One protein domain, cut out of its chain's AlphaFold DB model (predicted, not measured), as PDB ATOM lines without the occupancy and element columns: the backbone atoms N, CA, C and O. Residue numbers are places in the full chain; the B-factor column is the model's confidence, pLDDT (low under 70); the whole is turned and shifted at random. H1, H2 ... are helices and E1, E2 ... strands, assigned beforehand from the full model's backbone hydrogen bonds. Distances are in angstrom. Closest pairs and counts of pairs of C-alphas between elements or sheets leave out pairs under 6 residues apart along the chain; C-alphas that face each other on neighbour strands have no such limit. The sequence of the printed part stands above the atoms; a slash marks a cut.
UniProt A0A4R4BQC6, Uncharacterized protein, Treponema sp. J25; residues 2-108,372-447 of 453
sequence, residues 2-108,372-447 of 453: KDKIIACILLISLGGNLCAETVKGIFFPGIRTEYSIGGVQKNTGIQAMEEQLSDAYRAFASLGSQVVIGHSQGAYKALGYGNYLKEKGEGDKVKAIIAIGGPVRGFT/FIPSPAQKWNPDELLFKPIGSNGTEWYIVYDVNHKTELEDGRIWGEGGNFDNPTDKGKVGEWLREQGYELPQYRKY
ATOM      1  N   LYS A   2     154.352 195.337 174.679       26.50
ATOM      2  CA  LYS A   2     155.178 194.149 174.401       26.50
ATOM      3  C   LYS A   2     156.581 194.203 175.038       26.50
ATOM      4  O   LYS A   2     156.955 193.276 175.739       26.50
ATOM      5  N   ASP A   3     157.279 195.336 174.927       26.45
ATOM      6  CA  ASP A   3     158.640 195.492 175.481       26.45
ATOM      7  C   ASP A   3     158.675 195.544 177.017       26.45
ATOM      8  O   ASP A   3     159.631 195.091 177.634       26.45
ATOM      9  N   LYS A   4     157.598 196.031 177.653       28.11
ATOM     10  CA  LYS A   4     157.453 196.028 179.120       28.11
ATOM     11  C   LYS A   4     157.160 194.623 179.652       28.11
ATOM     12  O   LYS A   4     157.679 194.253 180.694       28.11
ATOM     13  N   ILE A   5     156.377 193.833 178.913       32.84
ATOM     14  CA  ILE A   5     156.097 192.426 179.236       32.84
ATOM     15  C   ILE A   5     157.372 191.585 179.085       32.84
ATOM     16  O   ILE A   5     157.695 190.811 179.978       32.84
ATOM     17  N   ILE A   6     158.139 191.789 178.008       31.31
ATOM     18  CA  ILE A   6     159.426 191.110 177.788       31.31
ATOM     19  C   ILE A   6     160.448 191.499 178.868       31.31
ATOM     20  O   ILE A   6     161.122 190.623 179.401       31.31
ATOM     21  N   ALA A   7     160.520 192.777 179.258       26.67
ATOM     22  CA  ALA A   7     161.384 193.231 180.349       26.67
ATOM     23  C   ALA A   7     160.979 192.651 181.717       26.67
ATOM     24  O   ALA A   7     161.852 192.278 182.493       26.67
ATOM     25  N   CYS A   8     159.679 192.517 182.007       28.27
ATOM     26  CA  CYS A   8     159.203 191.838 183.216       28.27
ATOM     27  C   CYS A   8     159.544 190.343 183.206       28.27
ATOM     28  O   CYS A   8     160.018 189.837 184.215       28.27
ATOM     29  N   ILE A   9     159.368 189.649 182.077       33.19
ATOM     30  CA  ILE A   9     159.747 188.233 181.943       33.19
ATOM     31  C   ILE A   9     161.255 188.066 182.145       33.19
ATOM     32  O   ILE A   9     161.662 187.191 182.904       33.19
ATOM     33  N   LEU A  10     162.078 188.930 181.540       26.66
ATOM     34  CA  LEU A  10     163.534 188.931 181.706       26.66
ATOM     35  C   LEU A  10     163.962 189.254 183.140       26.66
ATOM     36  O   LEU A  10     164.851 188.593 183.644       26.66
ATOM     37  N   LEU A  11     163.329 190.212 183.823       29.14
ATOM     38  CA  LEU A  11     163.628 190.534 185.226       29.14
ATOM     39  C   LEU A  11     163.195 189.427 186.194       29.14
ATOM     40  O   LEU A  11     163.879 189.199 187.183       29.14
ATOM     41  N   ILE A  12     162.099 188.722 185.906       34.56
ATOM     42  CA  ILE A  12     161.645 187.566 186.696       34.56
ATOM     43  C   ILE A  12     162.571 186.364 186.473       34.56
ATOM     44  O   ILE A  12     162.920 185.683 187.429       34.56
ATOM     45  N   SER A  13     163.027 186.128 185.240       28.30
ATOM     46  CA  SER A  13     163.958 185.031 184.928       28.30
ATOM     47  C   SER A  13     165.408 185.328 185.345       28.30
ATOM     48  O   SER A  13     166.083 184.436 185.851       28.30
ATOM     49  N   LEU A  14     165.873 186.579 185.245       28.06
ATOM     50  CA  LEU A  14     167.151 187.027 185.818       28.06
ATOM     51  C   LEU A  14     167.100 187.070 187.347       28.06
ATOM     52  O   LEU A  14     168.057 186.649 187.979       28.06
ATOM     53  N   GLY A  15     166.004 187.535 187.949       27.48
ATOM     54  CA  GLY A  15     165.813 187.531 189.402       27.48
ATOM     55  C   GLY A  15     165.719 186.116 189.978       27.48
ATOM     56  O   GLY A  15     166.303 185.849 191.020       27.48
ATOM     57  N   GLY A  16     165.063 185.194 189.265       27.31
ATOM     58  CA  GLY A  16     165.020 183.773 189.615       27.31
ATOM     59  C   GLY A  16     166.400 183.115 189.595       27.31
ATOM     60  O   GLY A  16     166.750 182.442 190.554       27.31
ATOM     61  N   ASN A  17     167.218 183.378 188.568       28.84
ATOM     62  CA  ASN A  17     168.577 182.824 188.468       28.84
ATOM     63  C   ASN A  17     169.602 183.531 189.382       28.84
ATOM     64  O   ASN A  17     170.550 182.906 189.834       28.84
ATOM     65  N   LEU A  18     169.433 184.825 189.688       27.45
ATOM     66  CA  LEU A  18     170.328 185.570 190.594       27.45
ATOM     67  C   LEU A  18     170.057 185.291 192.083       27.45
ATOM     68  O   LEU A  18     170.908 185.596 192.919       27.45
ATOM     69  N   CYS A  19     168.884 184.746 192.416       33.97
ATOM     70  CA  CYS A  19     168.495 184.375 193.778       33.97
ATOM     71  C   CYS A  19     168.433 182.857 194.003       33.97
ATOM     72  O   CYS A  19     168.093 182.440 195.111       33.97
ATOM     73  N   ALA A  20     168.739 182.042 192.991       36.66
ATOM     74  CA  ALA A  20     168.763 180.596 193.139       36.66
ATOM     75  C   ALA A  20     169.955 180.177 194.009       36.66
ATOM     76  O   ALA A  20     171.102 180.561 193.766       36.66
ATOM     77  N   GLU A  21     169.685 179.405 195.058       47.03
ATOM     78  CA  GLU A  21     170.735 178.889 195.927       47.03
ATOM     79  C   GLU A  21     171.512 177.804 195.169       47.03
ATOM     80  O   GLU A  21     170.936 176.804 194.729       47.03
ATOM     81  N   THR A  22     172.827 177.983 195.002       55.88
ATOM     82  CA  THR A  22     173.685 176.942 194.423       55.88
ATOM     83  C   THR A  22     173.795 175.781 195.409       55.88
ATOM     84  O   THR A  22     174.602 175.795 196.341       55.88
ATOM     85  N   VAL A  23     172.970 174.761 195.204       57.16
ATOM     86  CA  VAL A  23     172.938 173.542 196.016       57.16
ATOM     87  C   VAL A  23     173.828 172.457 195.415       57.16
ATOM     88  O   VAL A  23     173.939 172.309 194.197       57.16
ATOM     89  N   LYS A  24     174.475 171.659 196.270       76.12
ATOM     90  CA  LYS A  24     175.223 170.474 195.830       76.12
ATOM     91  C   LYS A  24     174.311 169.258 195.820       76.12
ATOM     92  O   LYS A  24     173.584 169.016 196.773       76.12
ATOM     93  N   GLY A  25     174.370 168.468 194.761       74.50
ATOM     94  CA  GLY A  25     173.567 167.262 194.657       74.50
ATOM     95  C   GLY A  25     174.342 166.032 195.124       74.50
ATOM     96  O   GLY A  25     175.465 165.813 194.669       74.50
ATOM     97  N   ILE A  26     173.740 165.232 196.002       81.38
ATOM     98  CA  ILE A  26     174.241 163.920 196.426       81.38
ATOM     99  C   ILE A  26     173.309 162.858 195.875       81.38
ATOM    100  O   ILE A  26     172.098 162.926 196.081       81.38
ATOM    101  N   PHE A  27     173.884 161.849 195.230       81.75
ATOM    102  CA  PHE A  27     173.139 160.688 194.767       81.75
ATOM    103  C   PHE A  27     173.527 159.440 195.560       81.75
ATOM    104  O   PHE A  27     174.684 159.015 195.538       81.75
ATOM    105  N   PHE A  28     172.554 158.835 196.239       82.19
ATOM    106  CA  PHE A  28     172.677 157.546 196.899       82.19
ATOM    107  C   PHE A  28     172.239 156.422 195.952       82.19
ATOM    108  O   PHE A  28     171.051 156.316 195.634       82.19
ATOM    109  N   PRO A  29     173.163 155.540 195.537       71.56
ATOM    110  CA  PRO A  29     172.840 154.434 194.657       71.56
ATOM    111  C   PRO A  29     172.203 153.275 195.429       71.56
ATOM    112  O   PRO A  29     172.251 153.203 196.669       71.56
ATOM    113  N   GLY A  30     171.644 152.348 194.657       69.44
ATOM    114  CA  GLY A  30     171.025 151.129 195.145       69.44
ATOM    115  C   GLY A  30     171.999 150.118 195.756       69.44
ATOM    116  O   GLY A  30     173.139 150.403 196.144       69.44
ATOM    117  N   ILE A  31     171.500 148.895 195.877       67.38
ATOM    118  CA  ILE A  31     172.223 147.780 196.479       67.38
ATOM    119  C   ILE A  31     173.390 147.323 195.599       67.38
ATOM    120  O   ILE A  31     173.341 147.472 194.381       67.38
ATOM    121  N   ARG A  32     174.424 146.739 196.216       68.38
ATOM    122  CA  ARG A  32     175.623 146.207 195.537       68.38
ATOM    123  C   ARG A  32     176.466 147.241 194.783       68.38
ATOM    124  O   ARG A  32     177.109 146.912 193.793       68.38
ATOM    125  N   THR A  33     176.483 148.480 195.257       70.50
ATOM    126  CA  THR A  33     177.349 149.518 194.692       70.50
ATOM    127  C   THR A  33     178.651 149.599 195.504       70.50
ATOM    128  O   THR A  33     178.605 149.595 196.738       70.50
ATOM    129  N   GLU A  34     179.798 149.638 194.821       75.94
ATOM    130  CA  GLU A  34     181.152 149.640 195.410       75.94
ATOM    131  C   GLU A  34     181.666 151.053 195.710       75.94
ATOM    132  O   GLU A  34     181.854 151.850 194.789       75.94
ATOM    133  N   TYR A  35     181.949 151.355 196.980       73.25
ATOM    134  CA  TYR A  35     182.465 152.646 197.440       73.25
ATOM    135  C   TYR A  35     183.763 152.537 198.220       73.25
ATOM    136  O   TYR A  35     184.091 151.495 198.773       73.25
ATOM    137  N   SER A  36     184.457 153.670 198.360       77.75
ATOM    138  CA  SER A  36     185.596 153.778 199.262       77.75
ATOM    139  C   SER A  36     185.492 154.969 200.203       77.75
ATOM    140  O   SER A  36     185.157 156.073 199.779       77.75
ATOM    141  N   ILE A  37     185.816 154.739 201.477       79.44
ATOM    142  CA  ILE A  37     185.959 155.772 202.510       79.44
ATOM    143  C   ILE A  37     187.309 155.573 203.185       79.44
ATOM    144  O   ILE A  37     187.596 154.490 203.696       79.44
ATOM    145  N   GLY A  38     188.152 156.609 203.174       78.94
ATOM    146  CA  GLY A  38     189.489 156.546 203.776       78.94
ATOM    147  C   GLY A  38     190.381 155.446 203.181       78.94
ATOM    148  O   GLY A  38     191.155 154.835 203.911       78.94
ATOM    149  N   GLY A  39     190.231 155.143 201.887       79.69
ATOM    150  CA  GLY A  39     190.996 154.102 201.187       79.69
ATOM    151  C   GLY A  39     190.501 152.666 201.404       79.69
ATOM    152  O   GLY A  39     191.031 151.745 200.786       79.69
ATOM    153  N   VAL A  40     189.471 152.449 202.230       81.31
ATOM    154  CA  VAL A  40     188.860 151.128 202.445       81.31
ATOM    155  C   VAL A  40     187.732 150.926 201.442       81.31
ATOM    156  O   VAL A  40     186.834 151.762 201.381       81.31
ATOM    157  N   GLN A  41     187.777 149.849 200.658       83.81
ATOM    158  CA  GLN A  41     186.700 149.465 199.737       83.81
ATOM    159  C   GLN A  41     185.555 148.787 200.501       83.81
ATOM    160  O   GLN A  41     185.792 147.984 201.405       83.81
ATOM    161  N   LYS A  42     184.317 149.124 200.149       84.50
ATOM    162  CA  LYS A  42     183.083 148.677 200.797       84.50
ATOM    163  C   LYS A  42     181.971 148.512 199.759       84.50
ATOM    164  O   LYS A  42     181.943 149.215 198.760       84.50
ATOM    165  N   ASN A  43     180.991 147.663 200.060       79.44
ATOM    166  CA  ASN A  43     179.859 147.376 199.178       79.44
ATOM    167  C   ASN A  43     178.521 147.608 199.908       79.44
ATOM    168  O   ASN A  43     178.339 147.155 201.042       79.44
ATOM    169  N   THR A  44     177.564 148.288 199.266       73.56
ATOM    170  CA  THR A  44     176.253 148.632 199.872       73.56
ATOM    171  C   THR A  44     175.321 147.434 200.096       73.56
ATOM    172  O   THR A  44     174.352 147.524 200.850       73.56
ATOM    173  N   GLY A  45     175.600 146.304 199.449       67.31
ATOM    174  CA  GLY A  45     174.969 145.016 199.711       67.31
ATOM    175  C   GLY A  45     175.535 144.300 200.936       67.31
ATOM    176  O   GLY A  45     174.861 143.427 201.462       67.31
ATOM    177  N   ILE A  46     176.722 144.675 201.423       76.12
ATOM    178  CA  ILE A  46     177.374 144.011 202.561       76.12
ATOM    179  C   ILE A  46     177.189 144.812 203.850       76.12
ATOM    180  O   ILE A  46     176.818 144.242 204.877       76.12
ATOM    181  N   GLN A  47     177.425 146.123 203.797       82.25
ATOM    182  CA  GLN A  47     177.432 146.969 204.990       82.25
ATOM    183  C   GLN A  47     176.024 147.316 205.466       82.25
ATOM    184  O   GLN A  47     175.161 147.634 204.652       82.25
ATOM    185  N   ALA A  48     175.793 147.310 206.780       84.50
ATOM    186  CA  ALA A  48     174.512 147.718 207.360       84.50
ATOM    187  C   ALA A  48     174.190 149.188 207.034       84.50
ATOM    188  O   ALA A  48     175.096 150.012 206.869       84.50
ATOM    189  N   MET A  49     172.906 149.545 206.970       86.94
ATOM    190  CA  MET A  49     172.493 150.889 206.561       86.94
ATOM    191  C   MET A  49     173.015 151.994 207.485       86.94
ATOM    192  O   MET A  49     173.419 153.046 206.994       86.94
ATOM    193  N   GLU A  50     173.076 151.760 208.798       90.31
ATOM    194  CA  GLU A  50     173.664 152.710 209.760       90.31
ATOM    195  C   GLU A  50     175.139 153.012 209.478       90.31
ATOM    196  O   GLU A  50     175.576 154.164 209.548       90.31
ATOM    197  N   GLU A  51     175.917 151.991 209.116       89.75
ATOM    198  CA  GLU A  51     177.316 152.182 208.744       89.75
ATOM    199  C   GLU A  51     177.423 152.989 207.449       89.75
ATOM    200  O   GLU A  51     178.204 153.938 207.381       89.75
ATOM    201  N   GLN A  52     176.575 152.684 206.461       89.31
ATOM    202  CA  GLN A  52     176.505 153.449 205.215       89.31
ATOM    203  C   GLN A  52     176.141 154.928 205.458       89.31
ATOM    204  O   GLN A  52     176.679 155.798 204.775       89.31
ATOM    205  N   LEU A  53     175.273 155.244 206.432       90.69
ATOM    206  CA  LEU A  53     174.951 156.630 206.809       90.69
ATOM    207  C   LEU A  53     176.140 157.345 207.461       90.69
ATOM    208  O   LEU A  53     176.430 158.493 207.128       90.69
ATOM    209  N   SER A  54     176.845 156.667 208.370       90.56
ATOM    210  CA  SER A  54     178.060 157.191 209.008       90.56
ATOM    211  C   SER A  54     179.160 157.475 207.979       90.56
ATOM    212  O   SER A  54     179.799 158.530 208.005       90.56
ATOM    213  N   ASP A  55     179.343 156.562 207.027       89.94
ATOM    214  CA  ASP A  55     180.256 156.709 205.896       89.94
ATOM    215  C   ASP A  55     179.868 157.901 205.005       89.94
ATOM    216  O   ASP A  55     180.719 158.726 204.667       89.94
ATOM    217  N   ALA A  56     178.579 158.048 204.690       88.12
ATOM    218  CA  ALA A  56     178.066 159.183 203.927       88.12
ATOM    219  C   ALA A  56     178.267 160.519 204.656       88.12
ATOM    220  O   ALA A  56     178.677 161.503 204.045       88.12
ATOM    221  N   TYR A  57     178.046 160.557 205.972       90.19
ATOM    222  CA  TYR A  57     178.333 161.735 206.788       90.19
ATOM    223  C   TYR A  57     179.812 162.114 206.716       90.19
ATOM    224  O   TYR A  57     180.131 163.268 206.459       90.19
ATOM    225  N   ARG A  58     180.733 161.153 206.834       88.31
ATOM    226  CA  ARG A  58     182.173 161.431 206.685       88.31
ATOM    227  C   ARG A  58     182.530 161.975 205.302       88.31
ATOM    228  O   ARG A  58     183.401 162.831 205.207       88.31
ATOM    229  N   ALA A  59     181.863 161.494 204.255       83.25
ATOM    230  CA  ALA A  59     182.104 161.941 202.887       83.25
ATOM    231  C   ALA A  59     181.543 163.343 202.599       83.25
ATOM    232  O   ALA A  59     182.128 164.089 201.815       83.25
ATOM    233  N   PHE A  60     180.407 163.696 203.206       84.12
ATOM    234  CA  PHE A  60     179.590 164.823 202.750       84.12
ATOM    235  C   PHE A  60     179.269 165.877 203.813       84.12
ATOM    236  O   PHE A  60     178.734 166.925 203.466       84.12
ATOM    237  N   ALA A  61     179.631 165.678 205.085       80.19
ATOM    238  CA  ALA A  61     179.368 166.660 206.146       80.19
ATOM    239  C   ALA A  61     180.028 168.027 205.887       80.19
ATOM    240  O   ALA A  61     179.538 169.053 206.358       80.19
ATOM    241  N   SER A  62     181.124 168.060 205.123       82.25
ATOM    242  CA  SER A  62     181.797 169.301 204.718       82.25
ATOM    243  C   SER A  62     181.052 170.073 203.624       82.25
ATOM    244  O   SER A  62     181.384 171.228 203.352       82.25
ATOM    245  N   LEU A  63     180.063 169.460 202.968       80.88
ATOM    246  CA  LEU A  63     179.228 170.148 201.995       80.88
ATOM    247  C   LEU A  63     178.240 171.064 202.736       80.88
ATOM    248  O   LEU A  63     177.712 170.698 203.784       80.88
ATOM    249  N   GLY A  64     178.022 172.265 202.188       82.44
ATOM    250  CA  GLY A  64     177.027 173.231 202.672       82.44
ATOM    251  C   GLY A  64     175.606 172.761 202.364       82.44
ATOM    252  O   GLY A  64     175.245 171.656 202.737       82.44
ATOM    253  N   SER A  65     174.814 173.563 201.656       86.31
ATOM    254  CA  SER A  65     173.453 173.206 201.232       86.31
ATOM    255  C   SER A  65     173.429 172.062 200.205       86.31
ATOM    256  O   SER A  65     174.172 172.086 199.216       86.31
ATOM    257  N   GLN A  66     172.573 171.060 200.431       86.81
ATOM    258  CA  GLN A  66     172.579 169.780 199.717       86.81
ATOM    259  C   GLN A  66     171.174 169.339 199.299       86.81
ATOM    260  O   GLN A  66     170.241 169.345 200.100       86.81
ATOM    261  N   VAL A  67     171.046 168.870 198.061       87.44
ATOM    262  CA  VAL A  67     169.892 168.102 197.578       87.44
ATOM    263  C   VAL A  67     170.273 166.632 197.595       87.44
ATOM    264  O   VAL A  67     171.282 166.245 197.004       87.44
ATOM    265  N   VAL A  68     169.467 165.809 198.256       90.00
ATOM    266  CA  VAL A  68     169.767 164.392 198.452       90.00
ATOM    267  C   VAL A  68     168.810 163.549 197.625       90.00
ATOM    268  O   VAL A  68     167.606 163.547 197.855       90.00
ATOM    269  N   ILE A  69     169.338 162.801 196.665       88.44
ATOM    270  CA  ILE A  69     168.556 161.908 195.814       88.44
ATOM    271  C   ILE A  69     168.955 160.476 196.129       88.44
ATOM    272  O   ILE A  69     170.136 160.182 196.289       88.44
ATOM    273  N   GLY A  70     167.992 159.570 196.229       86.56
ATOM    274  CA  GLY A  70     168.263 158.165 196.492       86.56
ATOM    275  C   GLY A  70     167.438 157.247 195.612       86.56
ATOM    276  O   GLY A  70     166.226 157.408 195.537       86.56
ATOM    277  N   HIS A  71     168.086 156.256 194.998       81.88
ATOM    278  CA  HIS A  71     167.421 155.220 194.205       81.88
ATOM    279  C   HIS A  71     167.429 153.869 194.920       81.88
ATOM    280  O   HIS A  71     168.472 153.448 195.421       81.88
ATOM    281  N   SER A  72     166.303 153.150 194.957       76.88
ATOM    282  CA  SER A  72     166.213 151.821 195.583       76.88
ATOM    283  C   SER A  72     166.597 151.842 197.074       76.88
ATOM    284  O   SER A  72     166.062 152.634 197.846       76.88
ATOM    285  N   GLN A  73     167.570 151.023 197.499       78.00
ATOM    286  CA  GLN A  73     168.225 151.128 198.813       78.00
ATOM    287  C   GLN A  73     168.734 152.549 199.102       78.00
ATOM    288  O   GLN A  73     168.745 153.008 200.242       78.00
ATOM    289  N   GLY A  74     169.168 153.264 198.068       80.44
ATOM    290  CA  GLY A  74     169.598 154.648 198.150       80.44
ATOM    291  C   GLY A  74     168.531 155.590 198.681       80.44
ATOM    292  O   GLY A  74     168.868 156.524 199.398       80.44
ATOM    293  N   ALA A  75     167.251 155.321 198.427       83.31
ATOM    294  CA  ALA A  75     166.161 156.125 198.966       83.31
ATOM    295  C   ALA A  75     166.080 156.044 200.501       83.31
ATOM    296  O   ALA A  75     165.834 157.052 201.159       83.31
ATOM    297  N   TYR A  76     166.358 154.871 201.084       84.88
ATOM    298  CA  TYR A  76     166.460 154.721 202.541       84.88
ATOM    299  C   TYR A  76     167.609 155.555 203.082       84.88
ATOM    300  O   TYR A  76     167.442 156.261 204.071       84.88
ATOM    301  N   LYS A  77     168.759 155.504 202.395       88.06
ATOM    302  CA  LYS A  77     169.937 156.290 202.769       88.06
ATOM    303  C   LYS A  77     169.645 157.772 202.695       88.06
ATOM    304  O   LYS A  77     170.015 158.478 203.614       88.06
ATOM    305  N   ALA A  78     168.957 158.232 201.656       89.81
ATOM    306  CA  ALA A  78     168.614 159.635 201.493       89.81
ATOM    307  C   ALA A  78     167.769 160.149 202.670       89.81
ATOM    308  O   ALA A  78     168.139 161.131 203.315       89.81
ATOM    309  N   LEU A  79     166.694 159.432 203.010       89.81
ATOM    310  CA  LEU A  79     165.826 159.771 204.142       89.81
ATOM    311  C   LEU A  79     166.562 159.657 205.486       89.81
ATOM    312  O   LEU A  79     166.511 160.569 206.309       89.81
ATOM    313  N   GLY A  80     167.291 158.560 205.697       91.44
ATOM    314  CA  GLY A  80     168.055 158.337 206.918       91.44
ATOM    315  C   GLY A  80     169.197 159.335 207.098       91.44
ATOM    316  O   GLY A  80     169.460 159.744 208.222       91.44
ATOM    317  N   TYR A  81     169.829 159.782 206.013       92.25
ATOM    318  CA  TYR A  81     170.893 160.785 206.023       92.25
ATOM    319  C   TYR A  81     170.370 162.156 206.449       92.25
ATOM    320  O   TYR A  81     171.004 162.817 207.268       92.25
ATOM    321  N   GLY A  82     169.182 162.550 205.978       91.56
ATOM    322  CA  GLY A  82     168.541 163.783 206.437       91.56
ATOM    323  C   GLY A  82     168.256 163.778 207.941       91.56
ATOM    324  O   GLY A  82     168.560 164.750 208.633       91.56
ATOM    325  N   ASN A  83     167.761 162.660 208.476       92.31
ATOM    326  CA  ASN A  83     167.575 162.502 209.920       92.31
ATOM    327  C   ASN A  83     168.922 162.455 210.668       92.31
ATOM    328  O   ASN A  83     169.090 163.099 211.698       92.31
ATOM    329  N   TYR A  84     169.924 161.765 210.119       92.50
ATOM    330  CA  TYR A  84     171.266 161.706 210.700       92.50
ATOM    331  C   TYR A  84     171.879 163.107 210.849       92.50
ATOM    332  O   TYR A  84     172.426 163.429 211.900       92.50
ATOM    333  N   LEU A  85     171.747 163.966 209.833       91.25
ATOM    334  CA  LEU A  85     172.181 165.364 209.908       91.25
ATOM    335  C   LEU A  85     171.382 166.161 210.947       91.25
ATOM    336  O   LEU A  85     171.981 166.897 211.730       91.25
ATOM    337  N   LYS A  86     170.057 165.967 211.028       90.94
ATOM    338  CA  LYS A  86     169.214 166.580 212.071       90.94
ATOM    339  C   LYS A  86     169.707 166.228 213.479       90.94
ATOM    340  O   LYS A  86     169.869 167.123 214.303       90.94
ATOM    341  N   GLU A  87     170.006 164.958 213.748       91.62
ATOM    342  CA  GLU A  87     170.538 164.503 215.044       91.62
ATOM    343  C   GLU A  87     171.914 165.093 215.380       91.62
ATOM    344  O   GLU A  87     172.255 165.247 216.553       91.62
ATOM    345  N   LYS A  88     172.713 165.437 214.364       90.81
ATOM    346  CA  LYS A  88     173.997 166.133 214.530       90.81
ATOM    347  C   LYS A  88     173.859 167.650 214.673       90.81
ATOM    348  O   LYS A  88     174.864 168.311 214.912       90.81
ATOM    349  N   GLY A  89     172.645 168.196 214.577       91.06
ATOM    350  CA  GLY A  89     172.396 169.639 214.605       91.06
ATOM    351  C   GLY A  89     172.699 170.343 213.280       91.06
ATOM    352  O   GLY A  89     172.847 171.557 213.269       91.06
ATOM    353  N   GLU A  90     172.786 169.591 212.181       91.88
ATOM    354  CA  GLU A  90     173.145 170.069 210.836       91.88
ATOM    355  C   GLU A  90     172.010 169.840 209.820       91.88
ATOM    356  O   GLU A  90     172.241 169.693 208.618       91.88
ATOM    357  N   GLY A  91     170.768 169.731 210.300       87.31
ATOM    358  CA  GLY A  91     169.604 169.445 209.455       87.31
ATOM    359  C   GLY A  91     169.337 170.518 208.392       87.31
ATOM    360  O   GLY A  91     168.834 170.197 207.320       87.31
ATOM    361  N   ASP A  92     169.746 171.761 208.649       88.50
ATOM    362  CA  ASP A  92     169.628 172.921 207.756       88.50
ATOM    363  C   ASP A  92     170.436 172.785 206.452       88.50
ATOM    364  O   ASP A  92     170.165 173.486 205.467       88.50
ATOM    365  N   LYS A  93     171.409 171.862 206.429       89.38
ATOM    366  CA  LYS A  93     172.183 171.519 205.233       89.38
ATOM    367  C   LYS A  93     171.355 170.772 204.195       89.38
ATOM    368  O   LYS A  93     171.676 170.857 203.015       89.38
ATOM    369  N   VAL A  94     170.301 170.055 204.581       90.81
ATOM    370  CA  VAL A  94     169.448 169.344 203.618       90.81
ATOM    371  C   VAL A  94     168.373 170.289 203.104       90.81
ATOM    372  O   VAL A  94     167.575 170.805 203.871       90.81
ATOM    373  N   LYS A  95     168.352 170.513 201.791       88.88
ATOM    374  CA  LYS A  95     167.434 171.444 201.120       88.88
ATOM    375  C   LYS A  95     166.267 170.770 200.418       88.88
ATOM    376  O   LYS A  95     165.231 171.399 200.234       88.88
ATOM    377  N   ALA A  96     166.441 169.515 200.014       89.75
ATOM    378  CA  ALA A  96     165.390 168.668 199.463       89.75
ATOM    379  C   ALA A  96     165.828 167.200 199.487       89.75
ATOM    380  O   ALA A  96     167.027 166.908 199.395       89.75
ATOM    381  N   ILE A  97     164.858 166.287 199.550       90.75
ATOM    382  CA  ILE A  97     165.080 164.849 199.389       90.75
ATOM    383  C   ILE A  97     164.204 164.304 198.260       90.75
ATOM    384  O   ILE A  97     162.998 164.527 198.241       90.75
ATOM    385  N   ILE A  98     164.791 163.551 197.331       89.19
ATOM    386  CA  ILE A  98     164.052 162.860 196.267       89.19
ATOM    387  C   ILE A  98     164.337 161.361 196.361       89.19
ATOM    388  O   ILE A  98     165.470 160.914 196.205       89.19
ATOM    389  N   ALA A  99     163.304 160.571 196.622       87.62
ATOM    390  CA  ALA A  99     163.373 159.120 196.723       87.62
ATOM    391  C   ALA A  99     162.767 158.475 195.470       87.62
ATOM    392  O   ALA A  99     161.590 158.662 195.177       87.62
ATOM    393  N   ILE A 100     163.563 157.694 194.743       82.75
ATOM    394  CA  ILE A 100     163.192 157.034 193.485       82.75
ATOM    395  C   ILE A 100     163.192 155.516 193.712       82.75
ATOM    396  O   ILE A 100     164.181 154.973 194.209       82.75
ATOM    397  N   GLY A 101     162.086 154.828 193.427       73.56
ATOM    398  CA  GLY A 101     161.981 153.370 193.596       73.56
ATOM    399  C   GLY A 101     162.276 152.902 195.029       73.56
ATOM    400  O   GLY A 101     162.820 151.825 195.259       73.56
ATOM    401  N   GLY A 102     162.029 153.766 196.019       70.69
ATOM    402  CA  GLY A 102     162.421 153.560 197.410       70.69
ATOM    403  C   GLY A 102     161.329 152.897 198.250       70.69
ATOM    404  O   GLY A 102     160.262 153.492 198.407       70.69
ATOM    405  N   PRO A 103     161.563 151.732 198.881       63.22
ATOM    406  CA  PRO A 103     160.528 151.072 199.674       63.22
ATOM    407  C   PRO A 103     160.325 151.686 201.064       63.22
ATOM    408  O   PRO A 103     160.610 151.020 202.043       63.22
ATOM    409  N   VAL A 104     159.834 152.912 201.229       67.94
ATOM    410  CA  VAL A 104     159.777 153.616 202.543       67.94
ATOM    411  C   VAL A 104     159.103 152.876 203.721       67.94
ATOM    412  O   VAL A 104     159.170 153.337 204.856       67.94
ATOM    413  N   ARG A 105     158.471 151.719 203.486       69.75
ATOM    414  CA  ARG A 105     157.825 150.857 204.491       69.75
ATOM    415  C   ARG A 105     158.438 149.454 204.644       69.75
ATOM    416  O   ARG A 105     157.893 148.631 205.380       69.75
ATOM    417  N   GLY A 106     159.532 149.162 203.956       73.12
ATOM    418  CA  GLY A 106     160.115 147.821 203.891       73.12
ATOM    419  C   GLY A 106     159.907 147.143 202.540       73.12
ATOM    420  O   GLY A 106     159.070 147.541 201.729       73.12
ATOM    421  N   PHE A 107     160.672 146.080 202.314       74.88
ATOM    422  CA  PHE A 107     160.541 145.202 201.159       74.88
ATOM    423  C   PHE A 107     159.441 144.165 201.430       74.88
ATOM    424  O   PHE A 107     159.575 143.336 202.335       74.88
ATOM    425  N   THR A 108     158.342 144.199 200.667       74.50
ATOM    426  CA  THR A 108     157.161 143.332 200.871       74.50
ATOM    427  C   THR A 108     157.517 141.850 200.963       74.50
ATOM    428  O   THR A 108     156.992 141.173 201.852       74.50
ATOM    429  N   PHE A 372     158.161 146.166 196.281       60.62
ATOM    430  CA  PHE A 372     157.900 147.233 197.242       60.62
ATOM    431  C   PHE A 372     156.423 147.266 197.619       60.62
ATOM    432  O   PHE A 372     155.561 146.779 196.888       60.62
ATOM    433  N   ILE A 373     156.127 147.743 198.832       48.25
ATOM    434  CA  ILE A 373     154.748 147.758 199.334       48.25
ATOM    435  C   ILE A 373     153.893 148.516 198.308       48.25
ATOM    436  O   ILE A 373     154.314 149.599 197.911       48.25
ATOM    437  N   PRO A 374     152.769 147.952 197.832       49.09
ATOM    438  CA  PRO A 374     151.998 148.528 196.732       49.09
ATOM    439  C   PRO A 374     151.440 149.909 197.102       49.09
ATOM    440  O   PRO A 374     151.008 150.071 198.231       49.09
ATOM    441  N   SER A 375     151.417 150.884 196.192       49.22
ATOM    442  CA  SER A 375     150.812 152.227 196.251       49.22
ATOM    443  C   SER A 375     149.508 152.321 197.076       49.22
ATOM    444  O   SER A 375     149.437 153.155 197.981       49.22
ATOM    445  N   PRO A 376     148.496 151.441 196.911       44.19
ATOM    446  CA  PRO A 376     147.306 151.419 197.766       44.19
ATOM    447  C   PRO A 376     147.583 151.022 199.225       44.19
ATOM    448  O   PRO A 376     146.871 151.465 200.121       44.19
ATOM    449  N   ALA A 377     148.609 150.204 199.476       45.78
ATOM    450  CA  ALA A 377     149.155 149.897 200.799       45.78
ATOM    451  C   ALA A 377     150.269 150.879 201.229       45.78
ATOM    452  O   ALA A 377     150.598 150.936 202.409       45.78
ATOM    453  N   GLN A 378     150.817 151.695 200.322       46.81
ATOM    454  CA  GLN A 378     151.581 152.914 200.599       46.81
ATOM    455  C   GLN A 378     150.666 154.107 200.854       46.81
ATOM    456  O   GLN A 378     151.191 155.192 201.068       46.81
ATOM    457  N   LYS A 379     149.332 153.929 200.911       43.31
ATOM    458  CA  LYS A 379     148.389 154.900 201.494       43.31
ATOM    459  C   LYS A 379     148.632 155.063 203.002       43.31
ATOM    460  O   LYS A 379     147.758 154.831 203.826       43.31
ATOM    461  N   TRP A 380     149.851 155.417 203.371       51.91
ATOM    462  CA  TRP A 380     150.062 156.515 204.280       51.91
ATOM    463  C   TRP A 380     149.703 157.769 203.498       51.91
ATOM    464  O   TRP A 380     150.163 157.964 202.374       51.91
ATOM    465  N   ASN A 381     148.881 158.623 204.087       51.78
ATOM    466  CA  ASN A 381     149.038 160.020 203.749       51.78
ATOM    467  C   ASN A 381     150.487 160.370 204.157       51.78
ATOM    468  O   ASN A 381     150.821 160.121 205.312       51.78
ATOM    469  N   PRO A 382     151.386 160.820 203.270       53.47
ATOM    470  CA  PRO A 382     152.743 161.239 203.650       53.47
ATOM    471  C   PRO A 382     152.762 162.292 204.776       53.47
ATOM    472  O   PRO A 382     153.760 162.385 205.492       53.47
ATOM    473  N   ASP A 383     151.631 162.960 205.041       56.91
ATOM    474  CA  ASP A 383     151.369 163.715 206.275       56.91
ATOM    475  C   ASP A 383     151.658 162.907 207.556       56.91
ATOM    476  O   ASP A 383     152.078 163.455 208.569       56.91
ATOM    477  N   GLU A 384     151.479 161.586 207.542       64.81
ATOM    478  CA  GLU A 384     151.791 160.723 208.676       64.81
ATOM    479  C   GLU A 384     153.295 160.571 208.927       64.81
ATOM    480  O   GLU A 384     153.647 160.304 210.076       64.81
ATOM    481  N   LEU A 385     154.160 160.726 207.908       70.75
ATOM    482  CA  LEU A 385     155.624 160.795 208.066       70.75
ATOM    483  C   LEU A 385     156.077 162.175 208.571       70.75
ATOM    484  O   LEU A 385     157.230 162.318 208.979       70.75
ATOM    485  N   LEU A 386     155.164 163.156 208.588       76.38
ATOM    486  CA  LEU A 386     155.410 164.548 208.969       76.38
ATOM    487  C   LEU A 386     156.475 165.224 208.094       76.38
ATOM    488  O   LEU A 386     157.250 166.054 208.562       76.38
ATOM    489  N   PHE A 387     156.551 164.826 206.826       79.06
ATOM    490  CA  PHE A 387     157.425 165.465 205.847       79.06
ATOM    491  C   PHE A 387     156.759 166.725 205.276       79.06
ATOM    492  O   PHE A 387     155.617 167.048 205.605       79.06
ATOM    493  N   LYS A 388     157.464 167.434 204.395       83.06
ATOM    494  CA  LYS A 388     156.886 168.485 203.556       83.06
ATOM    495  C   LYS A 388     156.908 168.012 202.096       83.06
ATOM    496  O   LYS A 388     157.914 167.445 201.686       83.06
ATOM    497  N   PRO A 389     155.857 168.216 201.295       83.88
ATOM    498  CA  PRO A 389     155.859 167.863 199.873       83.88
ATOM    499  C   PRO A 389     156.767 168.782 199.055       83.88
ATOM    500  O   PRO A 389     156.903 169.967 199.364       83.88
ATOM    501  N   ILE A 390     157.351 168.241 197.986       84.56
ATOM    502  CA  ILE A 390     158.272 168.975 197.105       84.56
ATOM    503  C   ILE A 390     157.594 169.738 195.958       84.56
ATOM    504  O   ILE A 390     158.192 170.674 195.438       84.56
ATOM    505  N   GLY A 391     156.376 169.379 195.545       77.44
ATOM    506  CA  GLY A 391     155.747 170.035 194.393       77.44
ATOM    507  C   GLY A 391     155.145 171.418 194.680       77.44
ATOM    508  O   GLY A 391     154.811 171.756 195.820       77.44
ATOM    509  N   SER A 392     154.924 172.182 193.607       64.88
ATOM    510  CA  SER A 392     154.490 173.594 193.561       64.88
ATOM    511  C   SER A 392     153.250 173.996 194.376       64.88
ATOM    512  O   SER A 392     153.091 175.178 194.677       64.88
ATOM    513  N   ASN A 393     152.392 173.057 194.785       57.72
ATOM    514  CA  ASN A 393     151.186 173.344 195.582       57.72
ATOM    515  C   ASN A 393     151.252 172.856 197.034       57.72
ATOM    516  O   ASN A 393     150.247 172.910 197.739       57.72
ATOM    517  N   GLY A 394     152.396 172.336 197.484       57.44
ATOM    518  CA  GLY A 394     152.489 171.748 198.816       57.44
ATOM    519  C   GLY A 394     151.590 170.512 198.985       57.44
ATOM    520  O   GLY A 394     151.154 170.212 200.092       57.44
ATOM    521  N   THR A 395     151.280 169.811 197.891       62.16
ATOM    522  CA  THR A 395     150.396 168.631 197.883       62.16
ATOM    523  C   THR A 395     150.915 167.480 197.024       62.16
ATOM    524  O   THR A 395     150.419 166.360 197.149       62.16
ATOM    525  N   GLU A 396     151.900 167.716 196.153       72.50
ATOM    526  CA  GLU A 396     152.470 166.664 195.314       72.50
ATOM    527  C   GLU A 396     153.625 165.985 196.052       72.50
ATOM    528  O   GLU A 396     154.696 166.556 196.265       72.50
ATOM    529  N   TRP A 397     153.361 164.749 196.453       73.19
ATOM    530  CA  TRP A 397     154.279 163.900 197.201       73.19
ATOM    531  C   TRP A 397     154.830 162.754 196.366       73.19
ATOM    532  O   TRP A 397     155.979 162.362 196.533       73.19
ATOM    533  N   TYR A 398     153.983 162.204 195.497       77.12
ATOM    534  CA  TYR A 398     154.212 160.953 194.793       77.12
ATOM    535  C   TYR A 398     153.910 161.116 193.318       77.12
ATOM    536  O   TYR A 398     152.858 161.634 192.945       77.12
ATOM    537  N   ILE A 399     154.799 160.576 192.496       78.94
ATOM    538  CA  ILE A 399     154.587 160.421 191.066       78.94
ATOM    539  C   ILE A 399     154.842 158.977 190.706       78.94
ATOM    540  O   ILE A 399     155.837 158.379 191.115       78.94
ATOM    541  N   VAL A 400     153.909 158.428 189.938       77.44
ATOM    542  CA  VAL A 400     153.963 157.048 189.487       77.44
ATOM    543  C   VAL A 400     154.190 157.041 187.987       77.44
ATOM    544  O   VAL A 400     153.414 157.637 187.240       77.44
ATOM    545  N   TYR A 401     155.241 156.351 187.555       79.44
ATOM    546  CA  TYR A 401     155.527 156.130 186.146       79.44
ATOM    547  C   TYR A 401     155.394 154.652 185.793       79.44
ATOM    548  O   TYR A 401     155.732 153.779 186.591       79.44
ATOM    549  N   ASP A 402     154.943 154.391 184.566       78.06
ATOM    550  CA  ASP A 402     155.023 153.068 183.940       78.06
ATOM    551  C   ASP A 402     156.460 152.834 183.469       78.06
ATOM    552  O   ASP A 402     156.825 153.122 182.325       78.06
ATOM    553  N   VAL A 403     157.298 152.490 184.446       72.88
ATOM    554  CA  VAL A 403     158.717 152.143 184.334       72.88
ATOM    555  C   VAL A 403     159.015 151.004 185.284       72.88
ATOM    556  O   VAL A 403     158.412 150.911 186.359       72.88
ATOM    557  N   ASN A 404     159.979 150.165 184.912       68.62
ATOM    558  CA  ASN A 404     160.551 149.222 185.859       68.62
ATOM    559  C   ASN A 404     161.602 149.922 186.730       68.62
ATOM    560  O   ASN A 404     162.219 150.910 186.315       68.62
ATOM    561  N   HIS A 405     161.852 149.348 187.903       68.62
ATOM    562  CA  HIS A 405     162.780 149.860 188.914       68.62
ATOM    563  C   HIS A 405     164.200 150.158 188.402       68.62
ATOM    564  O   HIS A 405     164.879 151.055 188.888       68.62
ATOM    565  N   LYS A 406     164.686 149.415 187.405       65.25
ATOM    566  CA  LYS A 406     166.011 149.628 186.809       65.25
ATOM    567  C   LYS A 406     166.015 150.768 185.788       65.25
ATOM    568  O   LYS A 406     166.955 151.555 185.764       65.25
ATOM    569  N   THR A 407     164.976 150.857 184.962       71.50
ATOM    570  CA  THR A 407     164.818 151.904 183.941       71.50
ATOM    571  C   THR A 407     164.561 153.279 184.547       71.50
ATOM    572  O   THR A 407     164.789 154.282 183.884       71.50
ATOM    573  N   GLU A 408     164.190 153.350 185.830       75.62
ATOM    574  CA  GLU A 408     164.042 154.610 186.563       75.62
ATOM    575  C   GLU A 408     165.282 155.520 186.491       75.62
ATOM    576  O   GLU A 408     165.143 156.736 186.569       75.62
ATOM    577  N   LEU A 409     166.491 154.966 186.341       75.81
ATOM    578  CA  LEU A 409     167.744 155.737 186.278       75.81
ATOM    579  C   LEU A 409     168.034 156.370 184.909       75.81
ATOM    580  O   LEU A 409     168.894 157.247 184.806       75.81
ATOM    581  N   GLU A 410     167.327 155.926 183.876       76.25
ATOM    582  CA  GLU A 410     167.542 156.324 182.480       76.25
ATOM    583  C   GLU A 410     166.257 156.874 181.838       76.25
ATOM    584  O   GLU A 410     166.270 157.325 180.695       76.25
ATOM    585  N   ASP A 411     165.133 156.858 182.564       83.31
ATOM    586  CA  ASP A 411     163.853 157.301 182.033       83.31
ATOM    587  C   ASP A 411     163.814 158.827 181.863       83.31
ATOM    588  O   ASP A 411     163.939 159.607 182.814       83.31
ATOM    589  N   GLY A 412     163.574 159.252 180.622       84.88
ATOM    590  CA  GLY A 412     163.507 160.659 180.246       84.88
ATOM    591  C   GLY A 412     162.338 161.432 180.867       84.88
ATOM    592  O   GLY A 412     162.357 162.652 180.839       84.88
ATOM    593  N   ARG A 413     161.329 160.796 181.469       89.25
ATOM    594  CA  ARG A 413     160.298 161.507 182.253       89.25
ATOM    595  C   ARG A 413     160.820 161.881 183.639       89.25
ATOM    596  O   ARG A 413     160.432 162.905 184.199       89.25
ATOM    597  N   ILE A 414     161.726 161.076 184.192       87.69
ATOM    598  CA  ILE A 414     162.333 161.301 185.510       87.69
ATOM    599  C   ILE A 414     163.477 162.309 185.393       87.69
ATOM    600  O   ILE A 414     163.482 163.325 186.091       87.69
ATOM    601  N   TRP A 415     164.406 162.058 184.471       85.81
ATOM    602  CA  TRP A 415     165.650 162.826 184.326       85.81
ATOM    603  C   TRP A 415     165.629 163.826 183.164       85.81
ATOM    604  O   TRP A 415     166.510 164.680 183.063       85.81
ATOM    605  N   GLY A 416     164.596 163.771 182.324       86.75
ATOM    606  CA  GLY A 416     164.432 164.605 181.136       86.75
ATOM    607  C   GLY A 416     165.141 164.019 179.915       86.75
ATOM    608  O   GLY A 416     166.045 163.195 180.037       86.75
ATOM    609  N   GLU A 417     164.692 164.383 178.717       86.12
ATOM    610  CA  GLU A 417     165.166 163.773 177.470       86.12
ATOM    611  C   GLU A 417     166.682 163.965 177.271       86.12
ATOM    612  O   GLU A 417     167.184 165.089 177.285       86.12
ATOM    613  N   GLY A 418     167.412 162.857 177.102       76.88
ATOM    614  CA  GLY A 418     168.881 162.848 177.029       76.88
ATOM    615  C   GLY A 418     169.592 163.035 178.377       76.88
ATOM    616  O   GLY A 418     170.822 163.020 178.414       76.88
ATOM    617  N   GLY A 419     168.837 163.201 179.467       75.69
ATOM    618  CA  GLY A 419     169.329 163.247 180.838       75.69
ATOM    619  C   GLY A 419     169.335 161.880 181.519       75.69
ATOM    620  O   GLY A 419     168.682 160.935 181.082       75.69
ATOM    621  N   ASN A 420     170.078 161.788 182.616       74.25
ATOM    622  CA  ASN A 420     170.131 160.624 183.500       74.25
ATOM    623  C   ASN A 420     170.465 161.071 184.935       74.25
ATOM    624  O   ASN A 420     170.555 162.267 185.214       74.25
ATOM    625  N   PHE A 421     170.666 160.118 185.845       70.75
ATOM    626  CA  PHE A 421     171.003 160.421 187.240       70.75
ATOM    627  C   PHE A 421     172.335 161.172 187.441       70.75
ATOM    628  O   PHE A 421     172.487 161.861 188.449       70.75
ATOM    629  N   ASP A 422     173.288 161.057 186.509       66.19
ATOM    630  CA  ASP A 422     174.564 161.785 186.547       66.19
ATOM    631  C   ASP A 422     174.426 163.202 185.954       66.19
ATOM    632  O   ASP A 422     175.116 164.129 186.378       66.19
ATOM    633  N   ASN A 423     173.524 163.383 184.986       71.94
ATOM    634  CA  ASN A 423     173.287 164.643 184.289       71.94
ATOM    635  C   ASN A 423     171.779 164.852 184.049       71.94
ATOM    636  O   ASN A 423     171.277 164.544 182.960       71.94
ATOM    637  N   PRO A 424     171.030 165.332 185.055       74.94
ATOM    638  CA  PRO A 424     169.611 165.613 184.916       74.94
ATOM    639  C   PRO A 424     169.432 166.781 183.948       74.94
ATOM    640  O   PRO A 424     170.287 167.657 183.821       74.94
ATOM    641  N   THR A 425     168.268 166.856 183.326       79.69
ATOM    642  CA  THR A 425     167.863 168.048 182.586       79.69
ATOM    643  C   THR A 425     166.664 168.701 183.256       79.69
ATOM    644  O   THR A 425     165.934 168.101 184.048       79.69
ATOM    645  N   ASP A 426     166.445 169.964 182.917       75.62
ATOM    646  CA  ASP A 426     165.385 170.824 183.455       75.62
ATOM    647  C   ASP A 426     163.984 170.433 182.969       75.62
ATOM    648  O   ASP A 426     162.976 170.985 183.426       75.62
ATOM    649  N   LYS A 427     163.939 169.481 182.034       82.31
ATOM    650  CA  LYS A 427     162.741 168.888 181.440       82.31
ATOM    651  C   LYS A 427     162.310 167.593 182.126       82.31
ATOM    652  O   LYS A 427     161.233 167.094 181.822       82.31
ATOM    653  N   GLY A 428     163.142 167.037 183.006       87.06
ATOM    654  CA  GLY A 428     162.790 165.882 183.828       87.06
ATOM    655  C   GLY A 428     162.056 166.286 185.093       87.06
ATOM    656  O   GLY A 428     162.217 167.407 185.580       87.06
ATOM    657  N   LYS A 429     161.306 165.355 185.684       89.38
ATOM    658  CA  LYS A 429     160.574 165.614 186.926       89.38
ATOM    659  C   LYS A 429     161.474 165.992 188.104       89.38
ATOM    660  O   LYS A 429     161.096 166.840 188.906       89.38
ATOM    661  N   VAL A 430     162.680 165.424 188.182       86.88
ATOM    662  CA  VAL A 430     163.684 165.839 189.175       86.88
ATOM    663  C   VAL A 430     164.031 167.321 189.000       86.88
ATOM    664  O   VAL A 430     164.014 168.074 189.969       86.88
ATOM    665  N   GLY A 431     164.295 167.759 187.766       83.75
ATOM    666  CA  GLY A 431     164.611 169.157 187.473       83.75
ATOM    667  C   GLY A 431     163.440 170.108 187.698       83.75
ATOM    668  O   GLY A 431     163.634 171.209 188.210       83.75
ATOM    669  N   GLU A 432     162.222 169.672 187.378       86.50
ATOM    670  CA  GLU A 432     160.993 170.412 187.668       86.50
ATOM    671  C   GLU A 432     160.848 170.689 189.167       86.50
ATOM    672  O   GLU A 432     160.753 171.852 189.556       86.50
ATOM    673  N   TRP A 433     160.910 169.649 190.002       87.69
ATOM    674  CA  TRP A 433     160.780 169.776 191.453       87.69
ATOM    675  C   TRP A 433     161.860 170.656 192.080       87.69
ATOM    676  O   TRP A 433     161.565 171.454 192.964       87.69
ATOM    677  N   LEU A 434     163.110 170.563 191.620       84.06
ATOM    678  CA  LEU A 434     164.180 171.416 192.143       84.06
ATOM    679  C   LEU A 434     163.976 172.887 191.771       84.06
ATOM    680  O   LEU A 434     164.113 173.757 192.630       84.06
ATOM    681  N   ARG A 435     163.555 173.166 190.534       83.06
ATOM    682  CA  ARG A 435     163.240 174.528 190.086       83.06
ATOM    683  C   ARG A 435     162.067 175.131 190.857       83.06
ATOM    684  O   ARG A 435     162.100 176.317 191.172       83.06
ATOM    685  N   GLU A 436     161.044 174.339 191.170       82.50
ATOM    686  CA  GLU A 436     159.908 174.784 191.990       82.50
ATOM    687  C   GLU A 436     160.331 175.208 193.401       82.50
ATOM    688  O   GLU A 436     159.741 176.124 193.969       82.50
ATOM    689  N   GLN A 437     161.389 174.597 193.935       81.94
ATOM    690  CA  GLN A 437     161.992 174.986 195.209       81.94
ATOM    691  C   GLN A 437     163.028 176.120 195.078       81.94
ATOM    692  O   GLN A 437     163.650 176.498 196.067       81.94
ATOM    693  N   GLY A 438     163.206 176.692 193.882       76.38
ATOM    694  CA  GLY A 438     164.159 177.777 193.633       76.38
ATOM    695  C   GLY A 438     165.618 177.322 193.537       76.38
ATOM    696  O   GLY A 438     166.520 178.141 193.709       76.38
ATOM    697  N   TYR A 439     165.862 176.037 193.273       77.00
ATOM    698  CA  TYR A 439     167.203 175.473 193.148       77.00
ATOM    699  C   TYR A 439     167.610 175.304 191.680       77.00
ATOM    700  O   TYR A 439     166.822 174.847 190.848       77.00
ATOM    701  N   GLU A 440     168.867 175.625 191.364       69.06
ATOM    702  CA  GLU A 440     169.470 175.229 190.088       69.06
ATOM    703  C   GLU A 440     169.740 173.718 190.072       69.06
ATOM    704  O   GLU A 440     169.960 173.100 191.118       69.06
ATOM    705  N   LEU A 441     169.745 173.115 188.879       62.31
ATOM    706  CA  LEU A 441     170.125 171.713 188.718       62.31
ATOM    707  C   LEU A 441     171.560 171.509 189.222       62.31
ATOM    708  O   LEU A 441     172.490 172.092 188.658       62.31
ATOM    709  N   PRO A 442     171.773 170.684 190.258       57.47
ATOM    710  CA  PRO A 442     173.111 170.465 190.768       57.47
ATOM    711  C   PRO A 442     173.964 169.739 189.727       57.47
ATOM    712  O   PRO A 442     173.513 168.771 189.117       57.47
ATOM    713  N   GLN A 443     175.245 170.103 189.619       54.16
ATOM    714  CA  GLN A 443     176.247 169.123 189.195       54.16
ATOM    715  C   GLN A 443     176.313 168.057 190.299       54.16
ATOM    716  O   GLN A 443     176.834 168.321 191.388       54.16
ATOM    717  N   TYR A 444     175.706 166.890 190.075       56.25
ATOM    718  CA  TYR A 444     175.652 165.841 191.091       56.25
ATOM    719  C   TYR A 444     177.055 165.305 191.366       56.25
ATOM    720  O   TYR A 444     177.757 164.836 190.471       56.25
ATOM    721  N   ARG A 445     177.470 165.329 192.637       51.47
ATOM    722  CA  ARG A 445     178.597 164.512 193.079       51.47
ATOM    723  C   ARG A 445     178.055 163.119 193.344       51.47
ATOM    724  O   ARG A 445     177.338 162.884 194.319       51.47
ATOM    725  N   LYS A 446     178.405 162.191 192.458       49.31
ATOM    726  CA  LYS A 446     178.131 160.771 192.639       49.31
ATOM    727  C   LYS A 446     178.738 160.312 193.963       49.31
ATOM    728  O   LYS A 446     179.939 160.481 194.193       49.31
ATOM    729  N   TYR A 447     177.944 159.664 194.813       43.84
ATOM    730  CA  TYR A 447     178.529 158.678 195.708       43.84
ATOM    731  C   TYR A 447     179.059 157.586 194.775       43.84
ATOM    732  O   TYR A 447     178.270 156.809 194.242       43.84
TER     733      TYR A 447
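What this domain is: This is residues 2 to 108 and 372 to 447 of the 453 residues of an uncharacterized protein of Treponema sp. J25 (UniProt A0A4R4BQC6). A small, twisted sheet of four parallel strands forms the core of a compact body, with H3 lying over E5 and E4 on one face, and a long helical arm, residues 2 to 15 of H1, sticks out from this body. H2 packs on H3, the hairpin of E2 and E3 sits near H2 away from the main sheet, and the part after the cut, residues 372 to 447, is largely loops with four short helices and strands, H4, E6, H5 and H6, before E7 joins the sheet at its edge. The printed part has 183 residues with six named helices and seven named strands, in the order H1 E1 E2 E3 H2 E4 H3 E5 H4 E6 H5 H6 E7; the sheet order is E5 E4 E1 E7, and the class is mixed, helices and strands. The whole is compact, with a radius of gyration of the C-alphas of 17.5 A, but its outline is elongated, 62 by 40 by 33 A, with the arm making the length.

How they stand to each other: H1, residues 2 to 18, touches no helix. E1, residues 24 to 28, is an inner strand, parallel to E4, residues 66 to 71, at 22 degrees, with N 26 and O 67 within hydrogen-bond range at 2.8 A. On its other side E1 is parallel to the edge strand E7, residues 444 to 446, at 37 degrees, with N 445 and O 25 2.9 A apart. E2, residues 34 to 37, and E3, residues 40 to 43, form an antiparallel hairpin at 145 degrees, with N 35 and O 42 2.8 A apart. H2, residues 49 to 60, touches H3, residues 73 to 87, the same way at a steep tilt of 68 degrees, only just short of about perpendicular; the closest C-alphas are those of Leu 53 and Tyr 81, 5.9 A. H2 only grazes the four-stranded sheet, with residues 56 to 60. The other edge strand, E5, residues 94 to 100, is parallel to E4 at 13 degrees, with N 95 and O 66 2.8 A apart. H3 is on the sheet at a height of 8.8 A, over E5 and E4, and runs along the strands, at 8 degrees to E4 on the local plane; with H3 on one face, sheet and helix make two layers. E4, H3 and E5 are a strand-helix-strand unit, two parallel neighbour strands joined through a helix, with a right-handed crossover. H4, residues 382 to 385, is apart from H3. E6, residues 398 to 401, pairs with no named strand and is apart from E5. H5, residues 412 to 415, touches H6, residues 429 to 436, with the C-alphas of Ile 414 and Lys 429 closest at 4.9 A. H6 only grazes the sheet, with residues 430 to 434. In H1, H2, H3 and H6 every O i to N i+4 pair is within hydrogen-bond range; H4 and H5 are too short for such a pair, and of O i to N i+3 pairs H4 has 1 of 1 within range and H5 0 of 1.

Where its parts are: H1 begins at C-alpha 2, (155.178, 194.149, 174.401), and is 23.8 A long. E1 spans 13.2 A, E2 10.5 A, E3 10.3 A and H2 16.1 A. E4 spans 16.4 A and H3 21.2 A. E5, 17.1 A long, begins at C-alpha 94, (169.448, 169.344, 203.618). H4 spans 5.3 A, E6 10.0 A, H5 5.1 A and H6 10.5 A. E7, 5.9 A long, ends at C-alpha 446, (178.131, 160.771, 192.639).

The domain as a whole: The C-alphas of Lys 2 and Ile 46, the two farthest apart, are 61.6 A apart. Without residues 2 to 15 the body spans 43 by 41 by 34 A. Residues 109 to 371 are not printed, and C-alphas 108 and 372 are 5.4 A apart across the cut. The links H4 to E6 and H5 to H6 are long. Mean pLDDT of the printed part is 71.8; 58 residues are under 70, among them residues 2 to 23, 372 to 384 and 440 to 447, and H1 has a mean of 29.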